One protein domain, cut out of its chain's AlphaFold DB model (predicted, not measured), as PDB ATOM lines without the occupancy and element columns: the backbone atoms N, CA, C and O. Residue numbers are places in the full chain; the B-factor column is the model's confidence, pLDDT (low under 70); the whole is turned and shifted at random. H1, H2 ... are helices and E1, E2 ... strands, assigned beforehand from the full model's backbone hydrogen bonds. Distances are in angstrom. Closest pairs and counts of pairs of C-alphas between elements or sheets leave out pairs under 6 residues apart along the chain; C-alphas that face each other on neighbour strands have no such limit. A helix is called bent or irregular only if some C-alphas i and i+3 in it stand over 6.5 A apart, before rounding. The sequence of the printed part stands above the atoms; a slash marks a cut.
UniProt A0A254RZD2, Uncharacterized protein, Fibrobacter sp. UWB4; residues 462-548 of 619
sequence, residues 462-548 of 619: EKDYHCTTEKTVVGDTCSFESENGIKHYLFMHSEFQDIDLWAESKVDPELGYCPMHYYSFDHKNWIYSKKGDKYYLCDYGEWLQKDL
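Overview. This is residues 462 to 548 of the 619 residues of an uncharacterized protein of Fibrobacter sp. UWB4 (UniProt A0A254RZD2). A strongly twisted sheet of four strands, E1 to E4, built round the long bent strands E2 and E3, has the short helix H1 packed on it near E1 and a smaller sheet of three strands, E5 to E7, packed across its E4 end. The two sheets are only partly face to face, with their strands crossed, and H1 and E7 lie toward opposite ends of the longest axis. The printed part has 87 residues, with one named helix and then seven named strands in the order H1 E1 E2 E3 E4 E5 E6 E7; the sheets run E1 - E2 - E3 - E4 and E5 - E6 - E7, both antiparallel throughout, and the class is mostly strand. The whole is compact, with a radius of gyration of the C-alphas of 13.4 A and spans of 39 by 29 by 22 A.

Along the chain. In the larger sheet, E1 is residues 477 to 482, 15.8 A long; E2 is residues 485 to 494, 25.4 A; E3 is residues 499 to 508, 26.0 A; and E4 is residues 512 to 515, 10.1 A. E2 bends by 58 degrees at residue 491, and E3 bends by 52 degrees at residue 504. H1, residues 462 to 467, begins at C-alpha 462 (80.046, 120.754, 114.442). In the smaller sheet, E5 is residues 528 to 531, E6 is residues 534 to 539, 16.2 A long, and E7 is residues 542 to 546, ending at C-alpha 546 (105.553, 130.189, 93.242).

Arrangement. E1 to E4 form a meander, each strand the antiparallel neighbour of the one before. N 480 and O 487 are 3.1 A apart between E1 and E2, N 492 and O 501 2.9 A between E2 and E3, and N 506 and O 514 2.8 A between E3 and E4, within hydrogen-bond range. The pairing of E3 is staggered: residues 499 to 504 pair with E2 and residues 505 to 508 with E4. H1 is on this sheet; the closest C-alphas of H1 and E1 are those of Cys 467 and Cys 478, 5.6 A apart. In H1 every O i to N i+4 pair is within hydrogen-bond range. E5, E6 and E7 form a second meander, with N 529 and O 536 at 2.9 A and N 537 and O 544 at 2.8 A. The sheets form a sandwich, two sheets face to face, with the strands of one at 77 degrees to those of the other. The closest C-alphas of E4 and E6 are those of Cys 514 and Cys 538, 5.4 A apart. H1 is apart from E5, E6 and E7.

Size, cuts and confidence. The two C-alphas farthest apart are those of Glu 483 and Leu 548, 39.8 A. The printed part has no cut. The link from E4 to E5, residues 516 to 527, is long. Mean pLDDT of the printed part is 87.3, with residues 518 to 521 under 70.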
ATOM      1  N   GLU A 462      80.430 119.347 114.233       92.06
ATOM      2  CA  GLU A 462      80.046 120.754 114.442       92.06
ATOM      3  C   GLU A 462      80.046 121.561 113.131       92.06
ATOM      4  O   GLU A 462      79.115 122.319 112.849       92.06
ATOM      5  N   LYS A 463      81.063 121.349 112.286       90.75
ATOM      6  CA  LYS A 463      81.172 122.004 110.977       90.75
ATOM      7  C   LYS A 463      79.971 121.701 110.075       90.75
ATOM      8  O   LYS A 463      79.444 122.609 109.448       90.75
ATOM      9  N   ASP A 464      79.479 120.464 110.061       91.31
ATOM     10  CA  ASP A 464      78.357 120.065 109.208       91.31
ATOM     11  C   ASP A 464      77.033 120.607 109.767       91.31
ATOM     12  O   ASP A 464      76.108 120.934 109.014       91.31
ATOM     13  N   TYR A 465      76.954 120.790 111.089       92.62
ATOM     14  CA  TYR A 465      75.821 121.443 111.734       92.62
ATOM     15  C   TYR A 465      75.684 122.899 111.276       92.62
ATOM     16  O   TYR A 465      74.600 123.312 110.852       92.62
ATOM     17  N   HIS A 466      76.785 123.651 111.285       91.44
ATOM     18  CA  HIS A 466      76.788 125.078 110.956       91.44
ATOM     19  C   HIS A 466      76.861 125.389 109.455       91.44
ATOM     20  O   HIS A 466      76.283 126.386 109.027       91.44
ATOM     21  N   CYS A 467      77.550 124.568 108.660       90.19
ATOM     22  CA  CYS A 467      77.907 124.918 107.283       90.19
ATOM     23  C   CYS A 467      77.040 124.256 106.207       90.19
ATOM     24  O   CYS A 467      76.866 124.821 105.129       90.19
ATOM     25  N   THR A 468      76.491 123.068 106.465       84.50
ATOM     26  CA  THR A 468      75.776 122.308 105.429       84.50
ATOM     27  C   THR A 468      74.364 122.842 105.198       84.50
ATOM     28  O   THR A 468      73.587 122.994 106.144       84.50
ATOM     29  N   THR A 469      74.022 123.062 103.927       78.44
ATOM     30  CA  THR A 469      72.689 123.458 103.441       78.44
ATOM     31  C   THR A 469      72.227 122.502 102.334       78.44
ATOM     32  O   THR A 469      73.026 121.719 101.829       78.44
ATOM     33  N   GLU A 470      70.968 122.593 101.891       72.31
ATOM     34  CA  GLU A 470      70.449 121.780 100.769       72.31
ATOM     35  C   GLU A 470      71.206 121.973  99.438       72.31
ATOM     36  O   GLU A 470      71.030 121.182  98.515       72.31
ATOM     37  N   LYS A 471      72.011 123.036  99.302       81.00
ATOM     38  CA  LYS A 471      72.670 123.425  98.043       81.00
ATOM     39  C   LYS A 471      74.190 123.496  98.130       81.00
ATOM     40  O   LYS A 471      74.794 124.104  97.255       81.00
ATOM     41  N   THR A 472      74.793 122.943  99.177       88.12
ATOM     42  CA  THR A 472      76.246 123.012  99.343       88.12
ATOM     43  C   THR A 472      76.953 122.334  98.163       88.12
ATOM     44  O   THR A 472      76.654 121.184  97.844       88.12
ATOM     45  N   VAL A 473      77.863 123.056  97.506       89.69
ATOM     46  CA  VAL A 473      78.641 122.588  96.347       89.69
ATOM     47  C   VAL A 473      80.130 122.875  96.526       89.69
ATOM     48  O   VAL A 473      80.525 123.748  97.301       89.69
ATOM     49  N   VAL A 474      80.977 122.115  95.824       87.88
ATOM     50  CA  VAL A 474      82.442 122.264  95.884       87.88
ATOM     51  C   VAL A 474      82.849 123.709  95.574       87.88
ATOM     52  O   VAL A 474      82.421 124.283  94.574       87.88
ATOM     53  N   GLY A 475      83.679 124.286  96.446       86.56
ATOM     54  CA  GLY A 475      84.106 125.687  96.402       86.56
ATOM     55  C   GLY A 475      83.370 126.609  97.381       86.56
ATOM     56  O   GLY A 475      83.843 127.723  97.621       86.56
ATOM     57  N   ASP A 476      82.266 126.164  97.989       93.06
ATOM     58  CA  ASP A 476      81.569 126.943  99.013       93.06
ATOM     59  C   ASP A 476      82.459 127.192 100.238       93.06
ATOM     60  O   ASP A 476      83.274 126.358 100.639       93.06
ATOM     61  N   THR A 477      82.282 128.350 100.873       94.19
ATOM     62  CA  THR A 477      83.018 128.732 102.085       94.19
ATOM     63  C   THR A 477      82.062 128.899 103.254       94.19
ATOM     64  O   THR A 477      80.923 129.337 103.101       94.19
ATOM     65  N   CYS A 478      82.529 128.548 104.447       94.25
ATOM     66  CA  CYS A 478      81.759 128.682 105.673       94.25
ATOM     67  C   CYS A 478      82.653 129.174 106.801       94.25
ATOM     68  O   CYS A 478      83.846 128.863 106.869       94.25
ATOM     69  N   SER A 479      82.104 129.985 107.699       94.00
ATOM     70  CA  SER A 479      82.813 130.419 108.898       94.00
ATOM     71  C   SER A 479      81.838 130.644 110.040       94.00
ATOM     72  O   SER A 479      80.761 131.202 109.834       94.00
ATOM     73  N   PHE A 480      82.210 130.206 111.238       93.88
ATOM     74  CA  PHE A 480      81.386 130.344 112.436       93.88
ATOM     75  C   PHE A 480      82.259 130.444 113.692       93.88
ATOM     76  O   PHE A 480      83.413 130.013 113.699       93.88
ATOM     77  N   GLU A 481      81.712 131.042 114.749       92.44
ATOM     78  CA  GLU A 481      82.349 131.110 116.068       92.44
ATOM     79  C   GLU A 481      82.187 129.754 116.774       92.44
ATOM     80  O   GLU A 481      81.060 129.342 117.055       92.44
ATOM     81  N   SER A 482      83.297 129.064 117.043       86.38
ATOM     82  CA  SER A 482      83.350 127.870 117.900       86.38
ATOM     83  C   SER A 482      83.909 128.253 119.278       86.38
ATOM     84  O   SER A 482      84.370 129.375 119.490       86.38
ATOM     85  N   GLU A 483      83.926 127.325 120.235       78.25
ATOM     86  CA  GLU A 483      84.515 127.551 121.567       78.25
ATOM     87  C   GLU A 483      86.003 127.940 121.503       78.25
ATOM     88  O   GLU A 483      86.507 128.651 122.371       78.25
ATOM     89  N   ASN A 484      86.695 127.522 120.439       79.06
ATOM     90  CA  ASN A 484      88.107 127.812 120.186       79.06
ATOM     91  C   ASN A 484      88.332 129.029 119.263       79.06
ATOM     92  O   ASN A 484      89.409 129.163 118.676       79.06
ATOM     93  N   GLY A 485      87.328 129.899 119.121       87.88
ATOM     94  CA  GLY A 485      87.344 131.075 118.250       87.88
ATOM     95  C   GLY A 485      86.732 130.823 116.869       87.88
ATOM     96  O   GLY A 485      86.183 129.754 116.592       87.88
ATOM     97  N   ILE A 486      86.835 131.820 115.986       92.19
ATOM     98  CA  ILE A 486      86.320 131.739 114.612       92.19
ATOM     99  C   ILE A 486      87.045 130.634 113.838       92.19
ATOM    100  O   ILE A 486      88.272 130.637 113.708       92.19
ATOM    101  N   LYS A 487      86.259 129.710 113.287       94.12
ATOM    102  CA  LYS A 487      86.713 128.649 112.393       94.12
ATOM    103  C   LYS A 487      86.285 128.942 110.964       94.12
ATOM    104  O   LYS A 487      85.205 129.482 110.729       94.12
ATOM    105  N   HIS A 488      87.132 128.561 110.016       94.75
ATOM    106  CA  HIS A 488      86.926 128.778 108.590       94.75
ATOM    107  C   HIS A 488      87.029 127.446 107.851       94.75
ATOM    108  O   HIS A 488      87.931 126.655 108.122       94.75
ATOM    109  N   TYR A 489      86.119 127.205 106.912       94.31
ATOM    110  CA  TYR A 489      86.042 125.965 106.150       94.31
ATOM    111  C   TYR A 489      85.823 126.238 104.663       94.31
ATOM    112  O   TYR A 489      85.108 127.173 104.296       94.31
ATOM    113  N   LEU A 490      86.414 125.384 103.829       93.12
ATOM    114  CA  LEU A 490      86.210 125.312 102.383       93.12
ATOM    115  C   LEU A 490      85.605 123.943 102.048       93.12
ATOM    116  O   LEU A 490      86.131 122.923 102.493       93.12
ATOM    117  N   PHE A 491      84.498 123.909 101.309       92.62
ATOM    118  CA  PHE A 491      83.859 122.663 100.894       92.62
ATOM    119  C   PHE A 491      84.558 122.093  99.663       92.62
ATOM    120  O   PHE A 491      84.721 122.783  98.655       92.62
ATOM    121  N   MET A 492      84.997 120.841  99.750       88.94
ATOM    122  CA  MET A 492      85.820 120.213  98.721       88.94
ATOM    123  C   MET A 492      85.648 118.707  98.655       88.94
ATOM    124  O   MET A 492      85.269 118.070  99.635       88.94
ATOM    125  N   HIS A 493      85.994 118.151  97.501       86.88
ATOM    126  CA  HIS A 493      86.051 116.717  97.288       86.88
ATOM    127  C   HIS A 493      87.352 116.134  97.858       86.88
ATOM    128  O   HIS A 493      88.441 116.638  97.573       86.88
ATOM    129  N   SER A 494      87.253 115.073  98.661       84.38
ATOM    130  CA  SER A 494      88.403 114.315  99.145       84.38
ATOM    131  C   SER A 494      88.553 113.007  98.382       84.38
ATOM    132  O   SER A 494      87.782 112.076  98.581       84.38
ATOM    133  N   GLU A 495      89.626 112.889  97.605       79.00
ATOM    134  CA  GLU A 495      89.927 111.675  96.832       79.00
ATOM    135  C   GLU A 495      90.317 110.482  97.717       79.00
ATOM    136  O   GLU A 495      90.150 109.331  97.330       79.00
ATOM    137  N   PHE A 496      90.835 110.734  98.926       73.94
ATOM    138  CA  PHE A 496      91.176 109.670  99.879       73.94
ATOM    139  C   PHE A 496      89.959 108.869 100.330       73.94
ATOM    140  O   PHE A 496      90.070 107.680 100.625       73.94
ATOM    141  N   GLN A 497      88.837 109.564 100.485       78.69
ATOM    142  CA  GLN A 497      87.611 109.021 101.056       78.69
ATOM    143  C   GLN A 497      86.496 108.915 100.015       78.69
ATOM    144  O   GLN A 497      85.497 108.267 100.307       78.69
ATOM    145  N   ASP A 498      86.689 109.503  98.830       83.75
ATOM    146  CA  ASP A 498      85.694 109.633  97.764       83.75
ATOM    147  C   ASP A 498      84.395 110.284  98.276       83.75
ATOM    148  O   ASP A 498      83.287 109.797  98.060       83.75
ATOM    149  N   ILE A 499      84.546 111.374  99.044       86.56
ATOM    150  CA  ILE A 499      83.433 112.134  99.633       86.56
ATOM    151  C   ILE A 499      83.673 113.640  99.549       86.56
ATOM    152  O   ILE A 499      84.811 114.104  99.653       86.56
ATOM    153  N   ASP A 500      82.592 114.411  99.468       88.88
ATOM    154  CA  ASP A 500      82.638 115.862  99.637       88.88
ATOM    155  C   ASP A 500      82.546 116.231 101.122       88.88
ATOM    156  O   ASP A 500      81.705 115.712 101.862       88.88
ATOM    157  N   LEU A 501      83.424 117.124 101.580       90.44
ATOM    158  CA  LEU A 501      83.525 117.504 102.985       90.44
ATOM    159  C   LEU A 501      83.961 118.958 103.181       90.44
ATOM    160  O   LEU A 501      84.618 119.571 102.343       90.44
ATOM    161  N   TRP A 502      83.648 119.503 104.357       92.31
ATOM    162  CA  TRP A 502      84.180 120.785 104.820       92.31
ATOM    163  C   TRP A 502      85.601 120.625 105.378       92.31
ATOM    164  O   TRP A 502      85.794 119.979 106.414       92.31
ATOM    165  N   ALA A 503      86.592 121.225 104.723       90.62
ATOM    166  CA  ALA A 503      87.996 121.219 105.131       90.62
ATOM    167  C   ALA A 503      88.350 122.479 105.935       90.62
ATOM    168  O   ALA A 503      88.163 123.600 105.454       90.62
ATOM    169  N   GLU A 504      88.873 122.313 107.155       92.94
ATOM    170  CA  GLU A 504      89.316 123.447 107.982       92.94
ATOM    171  C   GLU A 504      90.446 124.200 107.270       92.94
ATOM    172  O   GLU A 504      91.366 123.588 106.730       92.94
ATOM    173  N   SER A 505      90.350 125.526 107.231       93.38
ATOM    174  CA  SER A 505      91.193 126.395 106.415       93.38
ATOM    175  C   SER A 505      91.666 127.616 107.200       93.38
ATOM    176  O   SER A 505      90.964 128.118 108.074       93.38
ATOM    177  N   LYS A 506      92.837 128.152 106.849       93.88
ATOM    178  CA  LYS A 506      93.214 129.529 107.196       93.88
ATOM    179  C   LYS A 506      92.728 130.479 106.108       93.88
ATOM    180  O   LYS A 506      92.587 130.079 104.955       93.88
ATOM    181  N   VAL A 507      92.483 131.737 106.465       94.31
ATOM    182  CA  VAL A 507      92.002 132.754 105.521       94.31
ATOM    183  C   VAL A 507      93.007 133.889 105.430       94.31
ATOM    184  O   VAL A 507      93.342 134.511 106.438       94.31
ATOM    185  N   ASP A 508      93.453 134.176 104.210       93.88
ATOM    186  CA  ASP A 508      94.155 135.411 103.878       93.88
ATOM    187  C   ASP A 508      93.172 136.382 103.193       93.88
ATOM    188  O   ASP A 508      92.468 135.967 102.268       93.88
ATOM    189  N   PRO A 509      93.096 137.662 103.602       89.75
ATOM    190  CA  PRO A 509      92.134 138.616 103.043       89.75
ATOM    191  C   PRO A 509      92.257 138.872 101.534       89.75
ATOM    192  O   PRO A 509      91.287 139.310 100.921       89.75
ATOM    193  N   GLU A 510      93.435 138.657 100.944       91.25
ATOM    194  CA  GLU A 510      93.684 138.869  99.513       91.25
ATOM    195  C   GLU A 510      93.801 137.550  98.744       91.25
ATOM    196  O   GLU A 510      93.389 137.487  97.590       91.25
ATOM    197  N   LEU A 511      94.360 136.506  99.364       92.12
ATOM    198  CA  LEU A 511      94.616 135.224  98.702       92.12
ATOM    199  C   LEU A 511      93.486 134.200  98.880       92.12
ATOM    200  O   LEU A 511      93.370 133.296  98.057       92.12
ATOM    201  N   GLY A 512      92.626 134.360  99.890       92.56
ATOM    202  CA  GLY A 512      91.470 133.498 100.136       92.56
ATOM    203  C   GLY A 512      91.736 132.342 101.106       92.56
ATOM    204  O   GLY A 512      92.643 132.397 101.942       92.56
ATOM    205  N   TYR A 513      90.892 131.307 101.018       94.19
ATOM    206  CA  TYR A 513      90.891 130.146 101.913       94.19
ATOM    207  C   TYR A 513      91.986 129.152 101.517       94.19
ATOM    208  O   TYR A 513      92.073 128.748 100.359       94.19
ATOM    209  N   CYS A 514      92.783 128.734 102.497       93.44
ATOM    210  CA  CYS A 514      93.820 127.725 102.342       93.44
ATOM    211  C   CYS A 514      93.604 126.568 103.339       93.44
ATOM    212  O   CYS A 514      93.745 126.778 104.548       93.44
ATOM    213  N   PRO A 515      93.238 125.361 102.870       92.38
ATOM    214  CA  PRO A 515      93.000 124.182 103.705       92.38
ATOM    215  C   PRO A 515      94.220 123.734 104.505       92.38
ATOM    216  O   PRO A 515      95.336 123.695 103.995       92.38
ATOM    217  N   MET A 516      93.990 123.335 105.755       89.12
ATOM    218  CA  MET A 516      95.028 122.909 106.699       89.12
ATOM    219  C   MET A 516      95.477 121.456 106.530       89.12
ATOM    220  O   MET A 516      96.491 121.063 107.102       89.12
ATOM    221  N   HIS A 517      94.741 120.654 105.768       81.94
ATOM    222  CA  HIS A 517      95.069 119.261 105.495       81.94
ATOM    223  C   HIS A 517      94.975 118.981 104.003       81.94
ATOM    224  O   HIS A 517      94.208 119.614 103.279       81.94
ATOM    225  N   TYR A 518      95.765 118.009 103.564       69.25
ATOM    226  CA  TYR A 518      95.751 117.535 102.195       69.25
ATOM    227  C   TYR A 518      94.620 116.538 101.992       69.25
ATOM    228  O   TYR A 518      94.586 115.496 102.645       69.25
ATOM    229  N   TYR A 519      93.717 116.851 101.068       64.62
ATOM    230  CA  TYR A 519      92.572 115.998 100.752       64.62
ATOM    231  C   TYR A 519      92.659 115.359  99.352       64.62
ATOM    232  O   TYR A 519      91.769 114.591  98.997       64.62
ATOM    233  N   SER A 520      93.751 115.600  98.607       65.06
ATOM    234  CA  SER A 520      94.065 115.001  97.297       65.06
ATOM    235  C   SER A 520      95.580 114.997  97.060       65.06
ATOM    236  O   SER A 520      96.213 116.014  97.304       65.06
ATOM    237  N   PHE A 521      96.173 113.897  96.577       65.38
ATOM    238  CA  PHE A 521      97.583 113.874  96.130       65.38
ATOM    239  C   PHE A 521      97.764 114.387  94.696       65.38
ATOM    240  O   PHE A 521      98.896 114.524  94.230       65.38
ATOM    241  N   ASP A 522      96.665 114.632  93.987       70.44
ATOM    242  CA  ASP A 522      96.713 115.077  92.610       70.44
ATOM    243  C   ASP A 522      96.996 116.581  92.545       70.44
ATOM    244  O   ASP A 522      96.252 117.433  93.039       70.44
ATOM    245  N   HIS A 523      98.086 116.908  91.859       72.62
ATOM    246  CA  HIS A 523      98.514 118.265  91.547       72.62
ATOM    247  C   HIS A 523      97.471 119.061  90.743       72.62
ATOM    248  O   HIS A 523      97.575 120.285  90.641       72.62
ATOM    249  N   LYS A 524      96.472 118.386  90.155       70.69
ATOM    250  CA  LYS A 524      95.292 118.991  89.514       70.69
ATOM    251  C   LYS A 524      94.408 119.774  90.484       70.69
ATOM    252  O   LYS A 524      93.875 120.806  90.089       70.69
ATOM    253  N   ASN A 525      94.306 119.335  91.740       74.12
ATOM    254  CA  ASN A 525      93.390 119.910  92.735       74.12
ATOM    255  C   ASN A 525      94.057 120.953  93.640       74.12
ATOM    256  O   ASN A 525      93.500 121.383  94.650       74.12
ATOM    257  N   TRP A 526      95.280 121.353  93.297       84.12
ATOM    258  CA  TRP A 526      96.015 122.368  94.031       84.12
ATOM    259  C   TRP A 526      95.371 123.739  93.874       84.12
ATOM    260  O   TRP A 526      95.010 124.160  92.773       84.12
ATOM    261  N   ILE A 527      95.264 124.452  94.991       88.00
ATOM    262  CA  ILE A 527      94.610 125.754  95.043       88.00
ATOM    263  C   ILE A 527      95.664 126.839  94.840       88.00
ATOM    264  O   ILE A 527      96.615 126.955  95.617       88.00
ATOM    265  N   TYR A 528      95.465 127.655  93.809       90.06
ATOM    266  CA  TYR A 528      96.330 128.783  93.488       90.06
ATOM    267  C   TYR A 528      95.584 130.103  93.627       90.06
ATOM    268  O   TYR A 528      94.381 130.187  93.387       90.06
ATOM    269  N   SER A 529      96.319 131.152  93.979       90.75
ATOM    270  CA  SER A 529      95.781 132.506  94.083       90.75
ATOM    271  C   SER A 529      96.812 133.549  93.655       90.75
ATOM    272  O   SER A 529      98.015 133.277  93.582       90.75
ATOM    273  N   LYS A 530      96.341 134.755  93.329       88.75
ATOM    274  CA  LYS A 530      97.161 135.853  92.804       88.75
ATOM    275  C   LYS A 530      97.055 137.077  93.702       88.75
ATOM    276  O   LYS A 530      95.961 137.529  94.019       88.75
ATOM    277  N   LYS A 531      98.204 137.673  94.023       90.69
ATOM    278  CA  LYS A 531      98.303 138.939  94.759       90.69
ATOM    279  C   LYS A 531      99.314 139.856  94.081       90.69
ATOM    280  O   LYS A 531     100.517 139.583  94.072       90.69
ATOM    281  N   GLY A 532      98.815 140.940  93.486       87.12
ATOM    282  CA  GLY A 532      99.598 141.784  92.580       87.12
ATOM    283  C   GLY A 532     100.069 140.989  91.358       87.12
ATOM    284  O   GLY A 532      99.274 140.292  90.737       87.12
ATOM    285  N   ASP A 533     101.363 141.049  91.046       85.19
ATOM    286  CA  ASP A 533     101.977 140.313  89.924       85.19
ATOM    287  C   ASP A 533     102.536 138.933  90.318       85.19
ATOM    288  O   ASP A 533     103.234 138.295  89.532       85.19
ATOM    289  N   LYS A 534     102.262 138.467  91.543       90.88
ATOM    290  CA  LYS A 534     102.789 137.212  92.092       90.88
ATOM    291  C   LYS A 534     101.694 136.167  92.264       90.88
ATOM    292  O   LYS A 534     100.558 136.508  92.599       90.88
ATOM    293  N   TYR A 535     102.079 134.903  92.120       91.25
ATOM    294  CA  TYR A 535     101.210 133.749  92.323       91.25
ATOM    295  C   TYR A 535     101.630 132.955  93.557       91.25
ATOM    296  O   TYR A 535     102.812 132.899  93.910       91.25
ATOM    297  N   TYR A 536     100.642 132.362  94.214       92.56
ATOM    298  CA  TYR A 536     100.801 131.605  95.445       92.56
ATOM    299  C   TYR A 536     100.068 130.273  95.321       92.56
ATOM    300  O   TYR A 536      98.991 130.209  94.733       92.56
ATOM    301  N   LEU A 537     100.665 129.232  95.888       91.25
ATOM    302  CA  LEU A 537     100.089 127.908  96.075       91.25
ATOM    303  C   LEU A 537      99.707 127.754  97.547       91.25
ATOM    304  O   LEU A 537     100.519 128.066  98.418       91.25
ATOM    305  N   CYS A 538      98.506 127.264  97.820       90.75
ATOM    306  CA  CYS A 538      98.123 126.874  99.167       90.75
ATOM    307  C   CYS A 538      98.733 125.514  99.535       90.75
ATOM    308  O   CYS A 538      98.575 124.545  98.793       90.75
ATOM    309  N   ASP A 539      99.379 125.442 100.698       87.69
ATOM    310  CA  ASP A 539      99.947 124.219 101.259       87.69
ATOM    311  C   ASP A 539      99.781 124.191 102.791       87.69
ATOM    312  O   ASP A 539     100.282 125.068 103.494       87.69
ATOM    313  N   TYR A 540      99.035 123.210 103.318       88.12
ATOM    314  CA  TYR A 540      98.742 123.023 104.756       88.12
ATOM    315  C   TYR A 540      98.380 124.314 105.526       88.12
ATOM    316  O   TYR A 540      98.827 124.554 106.650       88.12
ATOM    317  N   GLY A 541      97.526 125.149 104.937       90.06
ATOM    318  CA  GLY A 541      97.051 126.398 105.533       90.06
ATOM    319  C   GLY A 541      97.958 127.606 105.293       90.06
ATOM    320  O   GLY A 541      97.610 128.702 105.722       90.06
ATOM    321  N   GLU A 542      99.088 127.441 104.606       91.62
ATOM    322  CA  GLU A 542     100.031 128.513 104.287       91.62
ATOM    323  C   GLU A 542     100.064 128.801 102.779       91.62
ATOM    324  O   GLU A 542     100.043 127.897 101.947       91.62
ATOM    325  N   TRP A 543     100.155 130.079 102.408       93.50
ATOM    326  CA  TRP A 543     100.287 130.499 101.012       93.50
ATOM    327  C   TRP A 543     101.761 130.669 100.631       93.50
ATOM    328  O   TRP A 543     102.431 131.614 101.052       93.50
ATOM    329  N   LEU A 544     102.269 129.774  99.786       91.50
ATOM    330  CA  LEU A 544     103.659 129.745  99.333       91.50
ATOM    331  C   LEU A 544     103.792 130.406  97.959       91.50
ATOM    332  O   LEU A 544     103.168 129.967  96.996       91.50
ATOM    333  N   GLN A 545     104.629 131.438  97.834       91.94
ATOM    334  CA  GLN A 545     104.878 132.087  96.539       91.94
ATOM    335  C   GLN A 545     105.523 131.092  95.557       91.94
ATOM    336  O   GLN A 545     106.504 130.430  95.901       91.94
ATOM    337  N   LYS A 546     105.007 131.020  94.324       90.00
ATOM    338  CA  LYS A 546     105.553 130.189  93.242       90.00
ATOM    339  C   LYS A 546     105.768 131.022  91.981       90.00
ATOM    340  O   LYS A 546     104.904 131.798  91.586       90.00
ATOM    341  N   ASP A 547     106.918 130.822  91.342       85.88
ATOM    342  CA  ASP A 547     107.271 131.515  90.095       85.88
ATOM    343  C   ASP A 547     106.759 130.777  88.846       85.88
ATOM    344  O   ASP A 547     106.598 131.375  87.784       85.88
ATOM    345  N   LEU A 548     106.473 129.480  88.980       88.88
ATOM    346  CA  LEU A 548     105.852 128.645  87.959       88.88
ATOM    347  C   LEU A 548     104.491 128.193  88.483       88.88
ATOM    348  O   LEU A 548     104.443 127.582  89.544       88.88
TER     349      LEU A 548